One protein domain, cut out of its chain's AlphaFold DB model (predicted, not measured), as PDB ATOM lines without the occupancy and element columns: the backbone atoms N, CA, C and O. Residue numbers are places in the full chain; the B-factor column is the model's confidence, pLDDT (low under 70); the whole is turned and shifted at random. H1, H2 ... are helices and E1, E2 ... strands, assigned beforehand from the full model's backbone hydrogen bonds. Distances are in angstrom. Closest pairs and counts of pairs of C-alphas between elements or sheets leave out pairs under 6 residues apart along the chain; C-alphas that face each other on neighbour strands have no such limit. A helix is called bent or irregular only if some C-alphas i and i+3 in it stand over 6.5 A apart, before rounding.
ATOM      1  N   VAL A 182     -15.509  54.161   3.239       86.94
ATOM      2  CA  VAL A 182     -16.810  53.581   3.641       86.94
ATOM      3  C   VAL A 182     -16.563  52.521   4.703       86.94
ATOM      4  O   VAL A 182     -15.808  51.582   4.462       86.94
ATOM      5  N   ILE A 183     -17.199  52.669   5.859       89.94
ATOM      6  CA  ILE A 183     -17.138  51.743   6.978       89.94
ATOM      7  C   ILE A 183     -18.479  51.018   7.075       89.94
ATOM      8  O   ILE A 183     -19.526  51.643   7.220       89.94
ATOM      9  N   LEU A 184     -18.434  49.698   7.015       88.88
ATOM     10  CA  LEU A 184     -19.555  48.801   7.236       88.88
ATOM     11  C   LEU A 184     -19.343  48.130   8.585       88.88
ATOM     12  O   LEU A 184     -18.484  47.263   8.721       88.88
ATOM     13  N   ASN A 185     -20.086  48.564   9.591       86.94
ATOM     14  CA  ASN A 185     -20.124  47.917  10.888       86.94
ATOM     15  C   ASN A 185     -21.208  46.840  10.842       86.94
ATOM     16  O   ASN A 185     -22.403  47.134  10.904       86.94
ATOM     17  N   LEU A 186     -20.758  45.607  10.641       82.44
ATOM     18  CA  LEU A 186     -21.599  44.433  10.498       82.44
ATOM     19  C   LEU A 186     -21.985  43.960  11.896       82.44
ATOM     20  O   LEU A 186     -21.149  43.428  12.636       82.44
ATOM     21  N   ARG A 187     -23.247  44.173  12.264       72.94
ATOM     22  CA  ARG A 187     -23.853  43.575  13.446       72.94
ATOM     23  C   ARG A 187     -24.431  42.219  13.060       72.94
ATOM     24  O   ARG A 187     -25.266  42.124  12.167       72.94
ATOM     25  N   CYS A 188     -23.965  41.185  13.747       62.78
ATOM     26  CA  CYS A 188     -24.680  39.925  13.867       62.78
ATOM     27  C   CYS A 188     -25.134  39.843  15.316       62.78
ATOM     28  O   CYS A 188     -24.302  39.646  16.201       62.78
ATOM     29  N   ASP A 189     -26.426  40.028  15.553       56.16
ATOM     30  CA  ASP A 189     -26.991  39.940  16.902       56.16
ATOM     31  C   ASP A 189     -27.363  38.488  17.272       56.16
ATOM     32  O   ASP A 189     -27.693  38.202  18.420       56.16
ATOM     33  N   ALA A 190     -27.268  37.547  16.325       52.94
ATOM     34  CA  ALA A 190     -27.599  36.146  16.551       52.94
ATOM     35  C   ALA A 190     -26.382  35.330  17.012       52.94
ATOM     36  O   ALA A 190     -25.373  35.252  16.306       52.94
ATOM     37  N   GLU A 191     -26.539  34.620  18.136       54.34
ATOM     38  CA  GLU A 191     -25.580  33.621  18.636       54.34
ATOM     39  C   GLU A 191     -25.278  32.501  17.615       54.34
ATOM     40  O   GLU A 191     -24.302  31.767  17.774       54.34
ATOM     41  N   GLU A 192     -26.093  32.387  16.559       52.06
ATOM     42  CA  GLU A 192     -26.083  31.291  15.588       52.06
ATOM     43  C   GLU A 192     -25.577  31.674  14.183       52.06
ATOM     44  O   GLU A 192     -25.370  30.777  13.368       52.06
ATOM     45  N   ASN A 193     -25.339  32.962  13.884       54.41
ATOM     46  CA  ASN A 193     -25.043  33.408  12.514       54.41
ATOM     47  C   ASN A 193     -23.698  34.141  12.399       54.41
ATOM     48  O   ASN A 193     -23.600  35.364  12.518       54.41
ATOM     49  N   SER A 194     -22.641  33.393  12.073       59.59
ATOM     50  CA  SER A 194     -21.401  33.982  11.552       59.59
ATOM     51  C   SER A 194     -21.660  34.757  10.246       59.59
ATOM     52  O   SER A 194     -22.559  34.385   9.483       59.59
ATOM     53  N   PRO A 195     -20.840  35.769   9.890       59.19
ATOM     54  CA  PRO A 195     -20.968  36.468   8.607       59.19
ATOM     55  C   PRO A 195     -20.848  35.516   7.407       59.19
ATOM     56  O   PRO A 195     -21.398  35.773   6.342       59.19
ATOM     57  N   PHE A 196     -20.157  34.384   7.579       61.88
ATOM     58  CA  PHE A 196     -20.021  33.347   6.557       61.88
ATOM     59  C   PHE A 196     -21.266  32.461   6.428       61.88
ATOM     60  O   PHE A 196     -21.652  32.123   5.310       61.88
ATOM     61  N   GLN A 197     -21.934  32.124   7.534       62.78
ATOM     62  CA  GLN A 197     -23.247  31.467   7.493       62.78
ATOM     63  C   GLN A 197     -24.307  32.396   6.912       62.78
ATOM     64  O   GLN A 197     -25.155  31.948   6.146       62.78
ATOM     65  N   PHE A 198     -24.217  33.698   7.194       58.75
ATOM     66  CA  PHE A 198     -25.085  34.693   6.584       58.75
ATOM     67  C   PHE A 198     -24.993  34.663   5.046       58.75
ATOM     68  O   PHE A 198     -26.016  34.561   4.369       58.75
ATOM     69  N   VAL A 199     -23.779  34.629   4.487       57.47
ATOM     70  CA  VAL A 199     -23.537  34.506   3.032       57.47
ATOM     71  C   VAL A 199     -24.193  33.260   2.444       57.47
ATOM     72  O   VAL A 199     -24.782  33.316   1.363       57.47
ATOM     73  N   GLN A 200     -24.117  32.141   3.165       59.03
ATOM     74  CA  GLN A 200     -24.762  30.892   2.766       59.03
ATOM     75  C   GLN A 200     -26.293  31.001   2.843       59.03
ATOM     76  O   GLN A 200     -26.982  30.583   1.914       59.03
ATOM     77  N   SER A 201     -26.825  31.614   3.905       53.38
ATOM     78  CA  SER A 201     -28.267  31.773   4.139       53.38
ATOM     79  C   SER A 201     -28.944  32.727   3.147       53.38
ATOM     80  O   SER A 201     -30.086  32.508   2.754       53.38
ATOM     81  N   MET A 202     -28.214  33.732   2.666       50.16
ATOM     82  CA  MET A 202     -28.683  34.717   1.688       50.16
ATOM     83  C   MET A 202     -28.619  34.230   0.236       50.16
ATOM     84  O   MET A 202     -28.787  35.026  -0.688       50.16
ATOM     85  N   GLY A 203     -28.314  32.951   0.005       50.69
ATOM     86  CA  GLY A 203     -28.181  32.410  -1.347       50.69
ATOM     87  C   GLY A 203     -27.033  33.040  -2.143       50.69
ATOM     88  O   GLY A 203     -27.120  33.123  -3.366       50.69
ATOM     89  N   GLY A 204     -25.969  33.492  -1.466       53.22
ATOM     90  CA  GLY A 204     -24.807  34.095  -2.118       53.22
ATOM     91  C   GLY A 204     -24.915  35.600  -2.356       53.22
ATOM     92  O   GLY A 204     -24.285  36.095  -3.287       53.22
ATOM     93  N   ALA A 205     -25.675  36.337  -1.534       54.81
ATOM     94  CA  ALA A 205     -25.598  37.794  -1.555       54.81
ATOM     95  C   ALA A 205     -24.171  38.240  -1.196       54.81
ATOM     96  O   ALA A 205     -23.725  38.131  -0.052       54.81
ATOM     97  N   ASP A 206     -23.440  38.694  -2.205       64.19
ATOM     98  CA  ASP A 206     -22.101  39.222  -2.048       64.19
ATOM     99  C   ASP A 206     -22.133  40.635  -1.441       64.19
ATOM    100  O   ASP A 206     -23.141  41.346  -1.421       64.19
ATOM    101  N   LEU A 207     -20.990  41.064  -0.921       66.19
ATOM    102  CA  LEU A 207     -20.746  42.415  -0.433       66.19
ATOM    103  C   LEU A 207     -21.112  43.474  -1.490       66.19
ATOM    104  O   LEU A 207     -21.457  44.601  -1.142       66.19
ATOM    105  N   TRP A 208     -21.076  43.119  -2.777       64.88
ATOM    106  CA  TRP A 208     -21.426  44.002  -3.891       64.88
ATOM    107  C   TRP A 208     -22.930  44.140  -4.119       64.88
ATOM    108  O   TRP A 208     -23.364  45.130  -4.700       64.88
ATOM    109  N   HIS A 209     -23.753  43.222  -3.627       65.12
ATOM    110  CA  HIS A 209     -25.195  43.423  -3.566       65.12
ATOM    111  C   HIS A 209     -25.570  44.465  -2.510       65.12
ATOM    112  O   HIS A 209     -26.519  45.227  -2.710       65.12
ATOM    113  N   VAL A 210     -24.785  44.553  -1.433       61.94
ATOM    114  CA  VAL A 210     -24.929  45.587  -0.397       61.94
ATOM    115  C   VAL A 210     -24.363  46.926  -0.876       61.94
ATOM    116  O   VAL A 210     -24.935  47.978  -0.608       61.94
ATOM    117  N   LEU A 211     -23.254  46.913  -1.615       64.69
ATOM    118  CA  LEU A 211     -22.560  48.103  -2.105       64.69
ATOM    119  C   LEU A 211     -22.901  48.388  -3.575       64.69
ATOM    120  O   LEU A 211     -22.376  47.731  -4.466       64.69
ATOM    121  N   ASP A 212     -23.725  49.409  -3.855       65.25
ATOM    122  CA  ASP A 212     -24.092  49.782  -5.230       65.25
ATOM    123  C   ASP A 212     -22.881  49.918  -6.171       65.25
ATOM    124  O   ASP A 212     -21.839  50.449  -5.794       65.25
ATOM    125  N   HIS A 213     -23.044  49.548  -7.445       56.66
ATOM    126  CA  HIS A 213     -21.997  49.627  -8.469       56.66
ATOM    127  C   HIS A 213     -21.376  51.028  -8.618       56.66
ATOM    128  O   HIS A 213     -20.249  51.149  -9.088       56.66
ATOM    129  N   GLN A 214     -22.046  52.103  -8.191       52.09
ATOM    130  CA  GLN A 214     -21.459  53.451  -8.197       52.09
ATOM    131  C   GLN A 214     -20.409  53.694  -7.097       52.09
ATOM    132  O   GLN A 214     -19.613  54.631  -7.208       52.09
ATOM    133  N   LEU A 215     -20.315  52.826  -6.085       52.00
ATOM    134  CA  LEU A 215     -19.166  52.781  -5.175       52.00
ATOM    135  C   LEU A 215     -17.865  52.412  -5.890       52.00
ATOM    136  O   LEU A 215     -16.790  52.693  -5.363       52.00
ATOM    137  N   MET A 216     -17.931  51.863  -7.109       50.12
ATOM    138  CA  MET A 216     -16.756  51.432  -7.874       50.12
ATOM    139  C   MET A 216     -15.801  52.567  -8.269       50.12
ATOM    140  O   MET A 216     -14.714  52.301  -8.766       50.12
ATOM    141  N   TYR A 217     -16.120  53.829  -7.976       51.75
ATOM    142  CA  TYR A 217     -15.179  54.944  -8.119       51.75
ATOM    143  C   TYR A 217     -14.240  55.143  -6.909       51.75
ATOM    144  O   TYR A 217     -13.521  56.147  -6.849       51.75
ATOM    145  N   LYS A 218     -14.262  54.257  -5.898       55.94
ATOM    146  CA  LYS A 218     -13.687  54.516  -4.564       55.94
ATOM    147  C   LYS A 218     -12.736  53.411  -4.103       55.94
ATOM    148  O   LYS A 218     -13.031  52.233  -4.216       55.94
ATOM    149  N   ARG A 219     -11.583  53.824  -3.557       65.75
ATOM    150  CA  ARG A 219     -10.407  52.964  -3.327       65.75
ATOM    151  C   ARG A 219     -10.425  52.146  -2.033       65.75
ATOM    152  O   ARG A 219      -9.570  51.283  -1.906       65.75
ATOM    153  N   HIS A 220     -11.313  52.409  -1.064       79.62
ATOM    154  CA  HIS A 220     -11.223  51.759   0.256       79.62
ATOM    155  C   HIS A 220     -12.576  51.562   0.956       79.62
ATOM    156  O   HIS A 220     -13.254  52.534   1.301       79.62
ATOM    157  N   ALA A 221     -12.925  50.298   1.195       83.00
ATOM    158  CA  ALA A 221     -14.002  49.858   2.075       83.00
ATOM    159  C   ALA A 221     -13.421  49.175   3.323       83.00
ATOM    160  O   ALA A 221     -12.421  48.457   3.247       83.00
ATOM    161  N   VAL A 222     -14.051  49.383   4.475       82.88
ATOM    162  CA  VAL A 222     -13.691  48.752   5.747       82.88
ATOM    163  C   VAL A 222     -14.907  47.997   6.256       82.88
ATOM    164  O   VAL A 222     -15.945  48.602   6.482       82.88
ATOM    165  N   CYS A 223     -14.776  46.692   6.448       84.25
ATOM    166  CA  CYS A 223     -15.803  45.853   7.052       84.25
ATOM    167  C   CYS A 223     -15.364  45.515   8.475       84.25
ATOM    168  O   CYS A 223     -14.362  44.825   8.667       84.25
ATOM    169  N   ILE A 224     -16.093  46.024   9.463       81.75
ATOM    170  CA  ILE A 224     -15.847  45.779  10.880       81.75
ATOM    171  C   ILE A 224     -16.861  44.751  11.366       81.75
ATOM    172  O   ILE A 224     -18.063  44.986  11.286       81.75
ATOM    173  N   CYS A 225     -16.369  43.631  11.883       78.19
ATOM    174  CA  CYS A 225     -17.178  42.660  12.609       78.19
ATOM    175  C   CYS A 225     -17.483  43.214  14.013       78.19
ATOM    176  O   CYS A 225     -16.557  43.425  14.801       78.19
ATOM    177  N   GLY A 226     -18.757  43.486  14.314       64.12
ATOM    178  CA  GLY A 226     -19.216  44.042  15.592       64.12
ATOM    179  C   GLY A 226     -18.951  43.158  16.825       64.12
ATOM    180  O   GLY A 226     -18.515  42.018  16.740       64.12
ATOM    181  N   PHE A 227     -19.195  43.697  18.023       53.44
ATOM    182  CA  PHE A 227     -18.708  43.143  19.302       53.44
ATOM    183  C   PHE A 227     -19.446  41.914  19.838       53.44
ATOM    184  O   PHE A 227     -18.977  41.356  20.831       53.44
ATOM    185  N   LEU A 228     -20.554  41.510  19.216       51.84
ATOM    186  CA  LEU A 228     -21.515  40.557  19.781       51.84
ATOM    187  C   LEU A 228     -21.371  39.118  19.265       51.84
ATOM    188  O   LEU A 228     -22.230  38.291  19.539       51.84
ATOM    189  N   PHE A 229     -20.275  38.778  18.583       49.56
ATOM    190  CA  PHE A 229     -20.024  37.385  18.211       49.56
ATOM    191  C   PHE A 229     -19.725  36.527  19.444       49.56
ATOM    192  O   PHE A 229     -18.675  36.674  20.077       49.56
ATOM    193  N   THR A 230     -20.606  35.571  19.728       50.09
ATOM    194  CA  THR A 230     -20.180  34.268  20.241       50.09
ATOM    195  C   THR A 230     -19.254  33.637  19.206       50.09
ATOM    196  O   THR A 230     -19.467  33.772  18.002       50.09
ATOM    197  N   ILE A 231     -18.182  33.000  19.678       51.03
ATOM    198  CA  ILE A 231     -17.174  32.353  18.833       51.03
ATOM    199  C   ILE A 231     -17.893  31.360  17.915       51.03
ATOM    200  O   ILE A 231     -18.305  30.283  18.349       51.03
ATOM    201  N   ALA A 232     -18.072  31.728  16.651       55.53
ATOM    202  CA  ALA A 232     -18.488  30.780  15.639       55.53
ATOM    203  C   ALA A 232     -17.275  29.890  15.374       55.53
ATOM    204  O   ALA A 232     -16.204  30.407  15.084       55.53
ATOM    205  N   ASN A 233     -17.408  28.570  15.492       59.75
ATOM    206  CA  ASN A 233     -16.352  27.644  15.078       59.75
ATOM    207  C   ASN A 233     -16.269  27.649  13.541       59.75
ATOM    208  O   ASN A 233     -16.782  26.744  12.880       59.75
ATOM    209  N   VAL A 234     -15.693  28.706  12.964       62.16
ATOM    210  CA  VAL A 234     -15.498  28.819  11.520       62.16
ATOM    211  C   VAL A 234     -14.301  27.957  11.141       62.16
ATOM    212  O   VAL A 234     -13.150  28.312  11.380       62.16
ATOM    213  N   ASP A 235     -14.587  26.806  10.545       66.50
ATOM    214  CA  ASP A 235     -13.583  25.957   9.909       66.50
ATOM    215  C   ASP A 235     -13.036  26.616   8.617       66.50
ATOM    216  O   ASP A 235     -13.662  27.473   7.990       66.50
ATOM    217  N   LEU A 236     -11.853  26.206   8.169       66.38
ATOM    218  CA  LEU A 236     -11.220  26.694   6.942       66.38
ATOM    219  C   LEU A 236     -12.047  26.391   5.679       66.38
ATOM    220  O   LEU A 236     -11.845  27.031   4.647       66.38
ATOM    221  N   SER A 237     -13.022  25.481   5.754       69.06
ATOM    222  CA  SER A 237     -14.012  25.233   4.697       69.06
ATOM    223  C   SER A 237     -14.852  26.471   4.326       69.06
ATOM    224  O   SER A 237     -15.360  26.559   3.208       69.06
ATOM    225  N   TYR A 238     -14.929  27.492   5.188       66.50
ATOM    226  CA  TYR A 238     -15.611  28.759   4.888       66.50
ATOM    227  C   TYR A 238     -14.779  29.741   4.039       66.50
ATOM    228  O   TYR A 238     -15.294  30.778   3.613       66.50
ATOM    229  N   LEU A 239     -13.517  29.430   3.718       68.06
ATOM    230  CA  LEU A 239     -12.672  30.274   2.859       68.06
ATOM    231  C   LEU A 239     -13.221  30.434   1.431       68.06
ATOM    232  O   LEU A 239     -13.043  31.488   0.812       68.06
ATOM    233  N   ASP A 240     -13.928  29.430   0.918       68.00
ATOM    234  CA  ASP A 240     -14.621  29.537  -0.368       68.00
ATOM    235  C   ASP A 240     -15.825  30.485  -0.264       68.00
ATOM    236  O   ASP A 240     -16.064  31.292  -1.165       68.00
ATOM    237  N   SER A 241     -16.500  30.493   0.891       71.50
ATOM    238  CA  SER A 241     -17.586  31.436   1.186       71.50
ATOM    239  C   SER A 241     -17.076  32.877   1.302       71.50
ATOM    240  O   SER A 241     -17.790  33.796   0.917       71.50
ATOM    241  N   LEU A 242     -15.826  33.101   1.735       73.12
ATOM    242  CA  LEU A 242     -15.202  34.430   1.686       73.12
ATOM    243  C   LEU A 242     -15.068  34.928   0.244       73.12
ATOM    244  O   LEU A 242     -15.342  36.091  -0.031       73.12
ATOM    245  N   SER A 243     -14.663  34.060  -0.687       70.69
ATOM    246  CA  SER A 243     -14.578  34.440  -2.101       70.69
ATOM    247  C   SER A 243     -15.955  34.783  -2.663       70.69
ATOM    248  O   SER A 243     -16.064  35.746  -3.414       70.69
ATOM    249  N   VAL A 244     -16.997  34.039  -2.283       69.94
ATOM    250  CA  VAL A 244     -18.390  34.340  -2.655       69.94
ATOM    251  C   VAL A 244     -18.833  35.672  -2.067       69.94
ATOM    252  O   VAL A 244     -19.318  36.533  -2.791       69.94
ATOM    253  N   TRP A 245     -18.586  35.893  -0.779       71.50
ATOM    254  CA  TRP A 245     -18.956  37.129  -0.103       71.50
ATOM    255  C   TRP A 245     -18.225  38.345  -0.661       71.50
ATOM    256  O   TRP A 245     -18.825  39.387  -0.867       71.50
ATOM    257  N   LEU A 246     -16.941  38.221  -0.989       71.81
ATOM    258  CA  LEU A 246     -16.191  39.269  -1.679       71.81
ATOM    259  C   LEU A 246     -16.558  39.370  -3.174       71.81
ATOM    260  O   LEU A 246     -15.842  40.045  -3.911       71.81
ATOM    261  N   GLY A 247     -17.600  38.674  -3.653       66.88
ATOM    262  CA  GLY A 247     -18.065  38.626  -5.050       66.88
ATOM    263  C   GLY A 247     -17.022  38.183  -6.062       66.88
ATOM    264  O   GLY A 247     -17.029  38.596  -7.218       66.88
ATOM    265  N   CYS A 248     -16.069  37.375  -5.617       65.69
ATOM    266  CA  CYS A 248     -14.976  36.863  -6.427       65.69
ATOM    267  C   CYS A 248     -15.300  35.505  -7.076       65.69
ATOM    268  O   CYS A 248     -14.537  35.064  -7.932       65.69
ATOM    269  N   SER A 249     -16.369  34.812  -6.660       55.25
ATOM    270  CA  SER A 249     -16.597  33.397  -7.004       55.25
ATOM    271  C   SER A 249     -17.320  33.151  -8.328       55.25
ATOM    272  O   SER A 249     -17.070  32.131  -8.964       55.25
ATOM    273  N   SER A 250     -18.235  34.022  -8.757       50.47
ATOM    274  CA  SER A 250     -19.129  33.675  -9.868       50.47
ATOM    275  C   SER A 250     -19.971  34.864 -10.314       50.47
ATOM    276  O   SER A 250     -20.992  35.124  -9.694       50.47
ATOM    277  N   LEU A 251     -19.563  35.558 -11.384       47.41
ATOM    278  CA  LEU A 251     -20.436  36.053 -12.466       47.41
ATOM    279  C   LEU A 251     -19.611  36.900 -13.468       47.41
ATOM    280  O   LEU A 251     -18.988  37.885 -13.073       47.41
ATOM    281  N   PRO A 252     -19.628  36.584 -14.780       44.31
ATOM    282  CA  PRO A 252     -18.994  37.401 -15.819       44.31
ATOM    283  C   PRO A 252     -19.753  38.708 -16.129       44.31
ATOM    284  O   PRO A 252     -19.320  39.484 -16.979       44.31
ATOM    285  N   THR A 253     -20.884  38.967 -15.464       45.12
ATOM    286  CA  THR A 253     -21.757  40.131 -15.691       45.12
ATOM    287  C   THR A 253     -21.437  41.344 -14.829       45.12
ATOM    288  O   THR A 253     -21.862  42.447 -15.178       45.12
ATOM    289  N   HIS A 254     -20.650  41.204 -13.760       48.84
ATOM    290  CA  HIS A 254     -20.085  42.367 -13.084       48.84
ATOM    291  C   HIS A 254     -18.900  42.855 -13.903       48.84
ATOM    292  O   HIS A 254     -17.756  42.466 -13.683       48.84
ATOM    293  N   ALA A 255     -19.237  43.649 -14.923       44.81
ATOM    294  CA  ALA A 255     -18.318  44.389 -15.764       44.81
ATOM    295  C   ALA A 255     -17.155  44.896 -14.913       44.81
ATOM    296  O   ALA A 255     -17.324  45.802 -14.108       44.81
ATOM    297  N   ALA A 256     -16.019  44.221 -15.086       44.88
ATOM    298  CA  ALA A 256     -14.685  44.587 -14.668       44.88
ATOM    299  C   ALA A 256     -14.634  45.545 -13.465       44.88
ATOM    300  O   ALA A 256     -14.782  46.759 -13.625       44.88
ATOM    301  N   LEU A 257     -14.292  44.998 -12.290       50.62
ATOM    302  CA  LEU A 257     -13.582  45.726 -11.234       50.62
ATOM    303  C   LEU A 257     -12.347  46.388 -11.868       50.62
ATOM    304  O   LEU A 257     -11.237  45.861 -11.897       50.62
ATOM    305  N   THR A 258     -12.570  47.537 -12.492       47.84
ATOM    306  CA  THR A 258     -11.598  48.289 -13.279       47.84
ATOM    307  C   THR A 258     -10.736  49.147 -12.364       47.84
ATOM    308  O   THR A 258      -9.792  49.776 -12.835       47.84
ATOM    309  N   PHE A 259     -10.978  49.122 -11.057       55.41
ATOM    310  CA  PHE A 259     -10.354  50.012 -10.095       55.41
ATOM    311  C   PHE A 259      -9.693  49.233  -8.963       55.41
ATOM    312  O   PHE A 259     -10.203  48.205  -8.522       55.41
ATOM    313  N   GLU A 260      -8.553  49.753  -8.506       68.06
ATOM    314  CA  GLU A 260      -7.869  49.315  -7.289       68.06
ATOM    315  C   GLU A 260      -8.792  49.556  -6.094       68.06
ATOM    316  O   GLU A 260      -8.941  50.688  -5.622       68.06
ATOM    317  N   THR A 261      -9.456  48.495  -5.645       74.50
ATOM    318  CA  THR A 261     -10.320  48.532  -4.467       74.50
ATOM    319  C   THR A 261      -9.600  47.835  -3.330       74.50
ATOM    320  O   THR A 261      -9.190  46.684  -3.462       74.50
ATOM    321  N   GLN A 262      -9.441  48.529  -2.211       84.94
ATOM    322  CA  GLN A 262      -8.960  47.958  -0.967       84.94
ATOM    323  C   GLN A 262     -10.153  47.597  -0.083       84.94
ATOM    324  O   GLN A 262     -11.013  48.440   0.169       84.94
ATOM    325  N   ILE A 263     -10.183  46.373   0.426       85.94
ATOM    326  CA  ILE A 263     -11.122  45.934   1.457       85.94
ATOM    327  C   ILE A 263     -10.311  45.633   2.712       85.94
ATOM    328  O   ILE A 263      -9.402  44.810   2.677       85.94
ATOM    329  N   THR A 264     -10.621  46.297   3.821       90.75
ATOM    330  CA  THR A 264     -10.051  45.960   5.129       90.75
ATOM    331  C   THR A 264     -11.092  45.211   5.950       90.75
ATOM    332  O   THR A 264     -12.132  45.774   6.271       90.75
ATOM    333  N   LEU A 265     -10.804  43.961   6.301       90.62
ATOM    334  CA  LEU A 265     -11.586  43.147   7.226       90.62
ATOM    335  C   LEU A 265     -11.032  43.345   8.638       90.62
ATOM    336  O   LEU A 265      -9.836  43.146   8.851       90.62
ATOM    337  N   VAL A 266     -11.879  43.755   9.579       91.19
ATOM    338  CA  VAL A 266     -11.491  44.078  10.959       91.19
ATOM    339  C   VAL A 266     -12.281  43.222  11.939       91.19
ATOM    340  O   VAL A 266     -13.501  43.120  11.816       91.19
ATOM    341  N   GLY A 267     -11.608  42.642  12.936       88.75
ATOM    342  CA  GLY A 267     -12.267  41.912  14.028       88.75
ATOM    343  C   GLY A 267     -12.593  40.446  13.715       88.75
ATOM    344  O   GLY A 267     -13.289  39.792  14.491       88.75
ATOM    345  N   PHE A 268     -12.108  39.921  12.586       85.50
ATOM    346  CA  PHE A 268     -12.358  38.542  12.152       85.50
ATOM    347  C   PHE A 268     -11.640  37.502  13.021       85.50
ATOM    348  O   PHE A 268     -12.029  36.342  13.001       85.50
ATOM    349  N   GLU A 269     -10.646  37.893  13.824       88.44
ATOM    350  CA  GLU A 269      -9.977  37.018  14.794       88.44
ATOM    351  C   GLU A 269     -10.945  36.373  15.788       88.44
ATOM    352  O   GLU A 269     -10.677  35.287  16.282       88.44
ATOM    353  N   ARG A 270     -12.096  37.009  16.042       83.00
ATOM    354  CA  ARG A 270     -13.139  36.490  16.939       83.00
ATOM    355  C   ARG A 270     -13.939  35.329  16.349       83.00
ATOM    356  O   ARG A 270     -14.645  34.653  17.089       83.00
ATOM    357  N   LEU A 271     -13.849  35.116  15.037       77.38
ATOM    358  CA  LEU A 271     -14.495  34.003  14.340       77.38
ATOM    359  C   LEU A 271     -13.676  32.707  14.420       77.38
ATOM    360  O   LEU A 271     -14.073  31.703  13.845       77.38
ATOM    361  N   PHE A 272     -12.518  32.733  15.081       79.44
ATOM    362  CA  PHE A 272     -11.637  31.583  15.216       79.44
ATOM    363  C   PHE A 272     -11.447  31.264  16.692       79.44
ATOM    364  O   PHE A 272     -11.150  32.142  17.501       79.44
ATOM    365  N   THR A 273     -11.600  29.989  17.036       80.06
ATOM    366  CA  THR A 273     -11.381  29.499  18.402       80.06
ATOM    367  C   THR A 273      -9.896  29.471  18.740       80.06
ATOM    368  O   THR A 273      -9.503  29.802  19.858       80.06
ATOM    369  N   GLU A 274      -9.060  29.123  17.760       83.88
ATOM    370  CA  GLU A 274      -7.612  29.090  17.908       83.88
ATOM    371  C   GLU A 274      -6.945  30.248  17.158       83.88
ATOM    372  O   GLU A 274      -7.222  30.518  15.987       83.88
ATOM    373  N   GLU A 275      -5.972  30.900  17.803       87.44
ATOM    374  CA  GLU A 275      -5.158  31.947  17.167       87.44
ATOM    375  C   GLU A 275      -4.439  31.424  15.910       87.44
ATOM    376  O   GLU A 275      -4.218  32.152  14.938       87.44
ATOM    377  N   ARG A 276      -4.086  30.135  15.925       86.88
ATOM    378  CA  ARG A 276      -3.476  29.430  14.803       86.88
ATOM    379  C   ARG A 276      -4.334  29.533  13.538       86.88
ATOM    380  O   ARG A 276      -3.798  29.885  12.484       86.88
ATOM    381  N   ASP A 277      -5.631  29.278  13.648       83.00
ATOM    382  CA  ASP A 277      -6.552  29.268  12.510       83.00
ATOM    383  C   ASP A 277      -6.754  30.674  11.952       83.00
ATOM    384  O   ASP A 277      -6.700  30.878  10.739       83.00
ATOM    385  N   TYR A 278      -6.843  31.681  12.827       86.56
ATOM    386  CA  TYR A 278      -6.865  33.081  12.399       86.56
ATOM    387  C   TYR A 278      -5.585  33.482  11.650       86.56
ATOM    388  O   TYR A 278      -5.642  34.170  10.626       86.56
ATOM    389  N   ARG A 279      -4.405  33.049  12.118       87.56
ATOM    390  CA  ARG A 279      -3.136  33.316  11.419       87.56
ATOM    391  C   ARG A 279      -3.104  32.644  10.044       87.56
ATOM    392  O   ARG A 279      -2.659  33.279   9.085       87.56
ATOM    393  N   LEU A 280      -3.601  31.409   9.930       83.69
ATOM    394  CA  LEU A 280      -3.749  30.709   8.650       83.69
ATOM    395  C   LEU A 280      -4.721  31.446   7.719       83.69
ATOM    396  O   LEU A 280      -4.382  31.685   6.561       83.69
ATOM    397  N   PHE A 281      -5.869  31.899   8.228       85.19
ATOM    398  CA  PHE A 281      -6.832  32.725   7.499       85.19
ATOM    399  C   PHE A 281      -6.204  34.028   6.982       85.19
ATOM    400  O   PHE A 281      -6.267  34.332   5.790       85.19
ATOM    401  N   LYS A 282      -5.534  34.790   7.854       88.69
ATOM    402  CA  LYS A 282      -4.859  36.047   7.491       88.69
ATOM    403  C   LYS A 282      -3.773  35.813   6.437       88.69
ATOM    404  O   LYS A 282      -3.649  36.606   5.502       88.69
ATOM    405  N   HIS A 283      -3.016  34.718   6.546       84.88
ATOM    406  CA  HIS A 283      -2.023  34.324   5.546       84.88
ATOM    407  C   HIS A 283      -2.669  33.963   4.205       84.88
ATOM    408  O   HIS A 283      -2.249  34.472   3.170       84.88
ATOM    409  N   TYR A 284      -3.730  33.156   4.225       83.75
ATOM    410  CA  TYR A 284      -4.492  32.783   3.040       83.75
ATOM    411  C   TYR A 284      -5.013  34.012   2.287       83.75
ATOM    412  O   TYR A 284      -4.778  34.149   1.084       83.75
ATOM    413  N   VAL A 285      -5.657  34.948   2.996       83.94
ATOM    414  CA  VAL A 285      -6.162  36.194   2.400       83.94
ATOM    415  C   VAL A 285      -5.013  37.008   1.804       83.94
ATOM    416  O   VAL A 285      -5.128  37.511   0.687       83.94
ATOM    417  N   LYS A 286      -3.869  37.076   2.494       84.56
ATOM    418  CA  LYS A 286      -2.678  37.758   1.980       84.56
ATOM    419  C   LYS A 286      -2.162  37.120   0.685       84.56
ATOM    420  O   LYS A 286      -1.907  37.825  -0.287       84.56
ATOM    421  N   CYS A 287      -2.028  35.800   0.639       80.69
ATOM    422  CA  CYS A 287      -1.544  35.090  -0.547       80.69
ATOM    423  C   CYS A 287      -2.514  35.198  -1.728       80.69
ATOM    424  O   CYS A 287      -2.075  35.358  -2.865       80.69
ATOM    425  N   ARG A 288      -3.825  35.151  -1.467       77.94
ATOM    426  CA  ARG A 288      -4.855  35.169  -2.512       77.94
ATOM    427  C   ARG A 288      -5.162  36.574  -3.039       77.94
ATOM    428  O   ARG A 288      -5.463  36.711  -4.222       77.94
ATOM    429  N   TYR A 289      -5.065  37.606  -2.196       77.00
ATOM    430  CA  TYR A 289      -5.537  38.961  -2.519       77.00
ATOM    431  C   TYR A 289      -4.507  40.085  -2.306       77.00
ATOM    432  O   TYR A 289      -4.830  41.244  -2.541       77.00
ATOM    433  N   SER A 290      -3.282  39.811  -1.843       67.94
ATOM    434  CA  SER A 290      -2.244  40.847  -1.637       67.94
ATOM    435  C   SER A 290      -1.070  40.768  -2.620       67.94
ATOM    436  O   SER A 290      -0.004  41.324  -2.352       67.94
ATOM    437  N   GLY A 291      -1.241  40.097  -3.763       60.09
ATOM    438  CA  GLY A 291      -0.218  40.062  -4.811       60.09
ATOM    439  C   GLY A 291       0.051  41.457  -5.402       60.09
ATOM    440  O   GLY A 291      -0.892  42.238  -5.564       60.09
ATOM    441  N   PRO A 292       1.310  41.803  -5.739       52.88
ATOM    442  CA  PRO A 292       1.624  43.085  -6.356       52.88
ATOM    443  C   PRO A 292       0.839  43.258  -7.662       52.88
ATOM    444  O   PRO A 292       0.839  42.375  -8.526       52.88
ATOM    445  N   LEU A 293       0.190  44.420  -7.791       48.06
ATOM    446  CA  LEU A 293      -0.489  44.923  -8.986       48.06
ATOM    447  C   LEU A 293       0.485  44.929 -10.177       48.06
ATOM    448  O   LEU A 293       1.112  45.940 -10.471       48.06
ATOM    449  N   ARG A 333      -7.092  41.029 -10.826       51.88
ATOM    450  CA  ARG A 333      -5.861  41.839 -10.762       51.88
ATOM    451  C   ARG A 333      -5.980  43.172 -10.000       51.88
ATOM    452  O   ARG A 333      -5.070  43.979 -10.135       51.88
ATOM    453  N   ARG A 334      -7.065  43.471  -9.269       66.62
ATOM    454  CA  ARG A 334      -7.323  44.816  -8.700       66.62
ATOM    455  C   ARG A 334      -8.002  44.869  -7.323       66.62
ATOM    456  O   ARG A 334      -8.333  45.964  -6.874       66.62
ATOM    457  N   LEU A 335      -8.186  43.738  -6.640       73.38
ATOM    458  CA  LEU A 335      -8.736  43.715  -5.280       73.38
ATOM    459  C   LEU A 335      -7.614  43.496  -4.258       73.38
ATOM    460  O   LEU A 335      -6.990  42.440  -4.267       73.38
ATOM    461  N   LEU A 336      -7.379  44.472  -3.381       83.44
ATOM    462  CA  LEU A 336      -6.451  44.357  -2.256       83.44
ATOM    463  C   LEU A 336      -7.239  44.081  -0.979       83.44
ATOM    464  O   LEU A 336      -7.908  44.973  -0.463       83.44
ATOM    465  N   VAL A 337      -7.139  42.875  -0.428       86.25
ATOM    466  CA  VAL A 337      -7.775  42.566   0.860       86.25
ATOM    467  C   VAL A 337      -6.733  42.613   1.975       86.25
ATOM    468  O   VAL A 337      -5.703  41.946   1.902       86.25
ATOM    469  N   ARG A 338      -6.997  43.413   3.012       91.12
ATOM    470  CA  ARG A 338      -6.236  43.470   4.268       91.12
ATOM    471  C   ARG A 338      -7.081  42.861   5.378       91.12
ATOM    472  O   ARG A 338      -8.268  43.150   5.464       91.12
ATOM    473  N   VAL A 339      -6.462  42.082   6.254       91.25
ATOM    474  CA  VAL A 339      -7.102  41.574   7.475       91.25
ATOM    475  C   VAL A 339      -6.360  42.153   8.664       91.25
ATOM    476  O   VAL A 339      -5.141  41.992   8.766       91.25
ATOM    477  N   LEU A 340      -7.087  42.840   9.533       94.06
ATOM    478  CA  LEU A 340      -6.574  43.435  10.756       94.06
ATOM    479  C   LEU A 340      -7.364  42.899  11.944       94.06
ATOM    480  O   LEU A 340      -8.580  42.711  11.875       94.06
ATOM    481  N   THR A 341      -6.667  42.699  13.054       93.12
ATOM    482  CA  THR A 341      -7.324  42.569  14.350       93.12
ATOM    483  C   THR A 341      -7.991  43.884  14.728       93.12
ATOM    484  O   THR A 341      -7.658  44.947  14.191       93.12
ATOM    485  N   ARG A 342      -8.899  43.830  15.703       91.50
ATOM    486  CA  ARG A 342      -9.439  45.036  16.335       91.50
ATOM    487  C   ARG A 342      -8.325  45.998  16.752       91.50
ATOM    488  O   ARG A 342      -8.386  47.168  16.394       91.50
ATOM    489  N   GLN A 343      -7.339  45.497  17.497       93.81
ATOM    490  CA  GLN A 343      -6.273  46.327  18.055       93.81
ATOM    491  C   GLN A 343      -5.425  46.951  16.944       93.81
ATOM    492  O   GLN A 343      -5.207  48.154  16.961       93.81
ATOM    493  N   GLU A 344      -5.030  46.165  15.935       95.31
ATOM    494  CA  GLU A 344      -4.264  46.675  14.788       95.31
ATOM    495  C   GLU A 344      -5.005  47.814  14.067       95.31
ATOM    496  O   GLU A 344      -4.383  48.791  13.654       95.31
ATOM    497  N   TYR A 345      -6.330  47.705  13.908       95.00
ATOM    498  CA  TYR A 345      -7.112  48.762  13.268       95.00
ATOM    499  C   TYR A 345      -7.321  49.976  14.179       95.00
ATOM    500  O   TYR A 345      -7.229  51.106  13.703       95.00
ATOM    501  N   GLU A 346      -7.570  49.765  15.474       94.25
ATOM    502  CA  GLU A 346      -7.673  50.831  16.476       94.25
ATOM    503  C   GLU A 346      -6.371  51.640  16.577       94.25
ATOM    504  O   GLU A 346      -6.420  52.869  16.601       94.25
ATOM    505  N   ASP A 347      -5.216  50.974  16.522       95.38
ATOM    506  CA  ASP A 347      -3.898  51.613  16.478       95.38
ATOM    507  C   ASP A 347      -3.696  52.425  15.180       95.38
ATOM    508  O   ASP A 347      -3.100  53.504  15.211       95.38
ATOM    509  N   GLU A 348      -4.211  51.948  14.036       94.50
ATOM    510  CA  GLU A 348      -4.100  52.627  12.733       94.50
ATOM    511  C   GLU A 348      -4.953  53.905  12.659       94.50
ATOM    512  O   GLU A 348      -4.512  54.911  12.096       94.50
ATOM    513  N   VAL A 349      -6.174  53.886  13.207       91.88
ATOM    514  CA  VAL A 349      -7.122  55.015  13.088       91.88
ATOM    515  C   VAL A 349      -7.210  55.899  14.334       91.88
ATOM    516  O   VAL A 349      -7.752  57.005  14.253       91.88
ATOM    517  N   GLY A 350      -6.677  55.437  15.464       94.06
ATOM    518  CA  GLY A 350      -6.808  56.051  16.780       94.06
ATOM    519  C   GLY A 350      -8.109  55.663  17.494       94.06
ATOM    520  O   GLY A 350      -9.169  55.533  16.877       94.06
ATOM    521  N   SER A 351      -8.044  55.549  18.823       87.62
ATOM    522  CA  SER A 351      -9.152  55.089  19.679       87.62
ATOM    523  C   SER A 351     -10.426  55.929  19.562       87.62
ATOM    524  O   SER A 351     -11.529  55.381  19.514       87.62
ATOM    525  N   GLU A 352     -10.303  57.257  19.451       86.38
ATOM    526  CA  GLU A 352     -11.454  58.155  19.264       86.38
ATOM    527  C   GLU A 352     -12.211  57.797  17.977       86.38
ATOM    528  O   GLU A 352     -13.425  57.606  17.987       86.38
ATOM    529  N   LYS A 353     -11.488  57.647  16.863       88.44
ATOM    530  CA  LYS A 353     -12.092  57.352  15.564       88.44
ATOM    531  C   LYS A 353     -12.642  55.935  15.509       88.44
ATOM    532  O   LYS A 353     -13.741  55.723  15.000       88.44
ATOM    533  N   PHE A 354     -11.901  54.986  16.073       88.69
ATOM    534  CA  PHE A 354     -12.351  53.611  16.207       88.69
ATOM    535  C   PHE A 354     -13.683  53.553  16.959       88.69
ATOM    536  O   PHE A 354     -14.620  52.928  16.470       88.69
ATOM    537  N   THR A 355     -13.816  54.287  18.069       85.94
ATOM    538  CA  THR A 355     -15.066  54.399  18.839       85.94
ATOM    539  C   THR A 355     -16.212  54.935  17.977       85.94
ATOM    540  O   THR A 355     -17.288  54.341  17.951       85.94
ATOM    541  N   LEU A 356     -15.979  55.993  17.192       85.12
ATOM    542  CA  LEU A 356     -17.000  56.553  16.294       85.12
ATOM    543  C   LEU A 356     -17.466  55.563  15.219       85.12
ATOM    544  O   LEU A 356     -18.627  55.599  14.813       85.12
ATOM    545  N   TYR A 357     -16.585  54.678  14.760       88.88
ATOM    546  CA  TYR A 357     -16.914  53.643  13.778       88.88
ATOM    547  C   TYR A 357     -17.650  52.444  14.378       88.88
ATOM    548  O   TYR A 357     -18.300  51.688  13.655       88.88
ATOM    549  N   THR A 358     -17.522  52.243  15.687       83.19
ATOM    550  CA  THR A 358     -17.893  50.990  16.346       83.19
ATOM    551  C   THR A 358     -19.084  51.087  17.282       83.19
ATOM    552  O   THR A 358     -19.808  50.102  17.435       83.19
ATOM    553  N   VAL A 359     -19.314  52.262  17.861       81.19
ATOM    554  CA  VAL A 359     -20.379  52.523  18.829       81.19
ATOM    555  C   VAL A 359     -21.457  53.376  18.164       81.19
ATOM    556  O   VAL A 359     -21.154  54.475  17.694       81.19
ATOM    557  N   TRP A 360     -22.688  52.854  18.106       71.12
ATOM    558  CA  TRP A 360     -23.876  53.611  17.694       71.12
ATOM    559  C   TRP A 360     -24.459  54.336  18.897       71.12
ATOM    560  O   TRP A 360     -24.730  53.632  19.900       71.12
TER     561      TRP A 360
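What this domain is: This is residues 182 to 293 and 333 to 360 of the 360 residues of an uncharacterized protein of Trichosporon asahii var. asahii (strain ATCC 90039 / CBS 2479 / JCM 2466 / KCTC 7840 / NBRC 103889/ NCYC 2677 / UAMH 7654) (UniProt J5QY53). A twisted sheet of four parallel strands has helices to both sides: H6 runs beside its edge strand E4 on one face, with H4 next to H6 and H1 next to H4 on that side, H4 and H1 both held off from the sheet, while H7 and H8 make a corner on the opposite face, by the strands' last residues. Short H5 grazes the sheet, and residues 246 to 260 form a long stretch with no named element. The printed part has 140 residues, with eight named helices and four named strands in the order E1 H1 H2 H3 E2 H4 E3 H5 H6 E4 H7 H8; the sheet's order is E1 E2 E3 E4, and the class is mixed. It is compact, with a radius of gyration of the C-alphas of 14.7 A and a rounded outline of 37 by 34 by 29 A.

Where its parts are: E1, residues 182 to 187, begins at C-alpha 182 (-16.810, 53.581, 3.641) and is 15.7 A long. H1 is residues 195 to 201, H2 207 to 210 and H3 213 to 217. E2, residues 220 to 225, is 16.5 A long. H4, residues 236 to 245, is 14.8 A long and only just irregular: C-alphas 237 and 240 are 6.7 A apart. E3, residues 261 to 266, is 16.1 A long; H5 is 268 to 271. H6, residues 275 to 289, is the longest helix at 20.9 A. E4, residues 335 to 340, is 16.2 A long. H7 is 342 to 349; H8, 351 to 358, ends at C-alpha 358 (-17.893, 50.990, 16.346).

How they stand to each other: E1 and E2 are parallel at 16 degrees, with N 184 and O 222 at 2.8 A. E2 and E3 are parallel at 19 degrees, with N 223 and O 264 at 2.8 A, and E3 and E4 at 19 degrees, with N 338 and O 263 at 2.8 A, each within hydrogen-bond range. E1, H1 H2 H3, E2 and E2, H4, E3 are strand-helix-strand units, parallel neighbour strands joined through helices; the second crossover is right-handed. H6 is on the sheet at a height of 6.1 A, over none of the strands; its closest C-alphas to E4 are Tyr 289 and Val 337, 5.4 A. H7, on the opposite face at 9.3 A, lies only just over E3 and E4, with 3 C-alphas on each. H7 and H8 only just touch, with 3 pairs of C-alphas within 8 A, and only at the corner, closest at Glu 346 and Phe 354, 5.4 A. H3, H5 and H8 only graze the sheet. H1 and H4 touch, about perpendicular at 74 degrees, closest at the C-alphas of Val 199 and Trp 245, 6.1 A. H4 and H6 only just touch, with 3 pairs within 8 A, by residues 277 to 281 of H6 alone. H2 is close to H4 but not clearly touching, at 5.6 A between the C-alphas of Leu 207 and Trp 245. Each O i to N i+4 pair is within hydrogen-bond range in H1, H6, H7 and H8; in H4 4 of 6 are, in H3 0 of 1, with 1 of 2 O i to N i+3 pairs, and H2 and H5 are too short for one.

The domain as a whole: The C-alphas of Pro 252 and Glu 352 are the two farthest apart, 41.5 A. Residues 294 to 332 are not printed, and C-alphas 293 and 333 are 6.4 A apart across the cut. Of the links printed whole, H4 to E3 is long. The printed part has a mean pLDDT of 71.5; 68 residues are under 70, among them 188 to 219, 226 to 240 and 247 to 260.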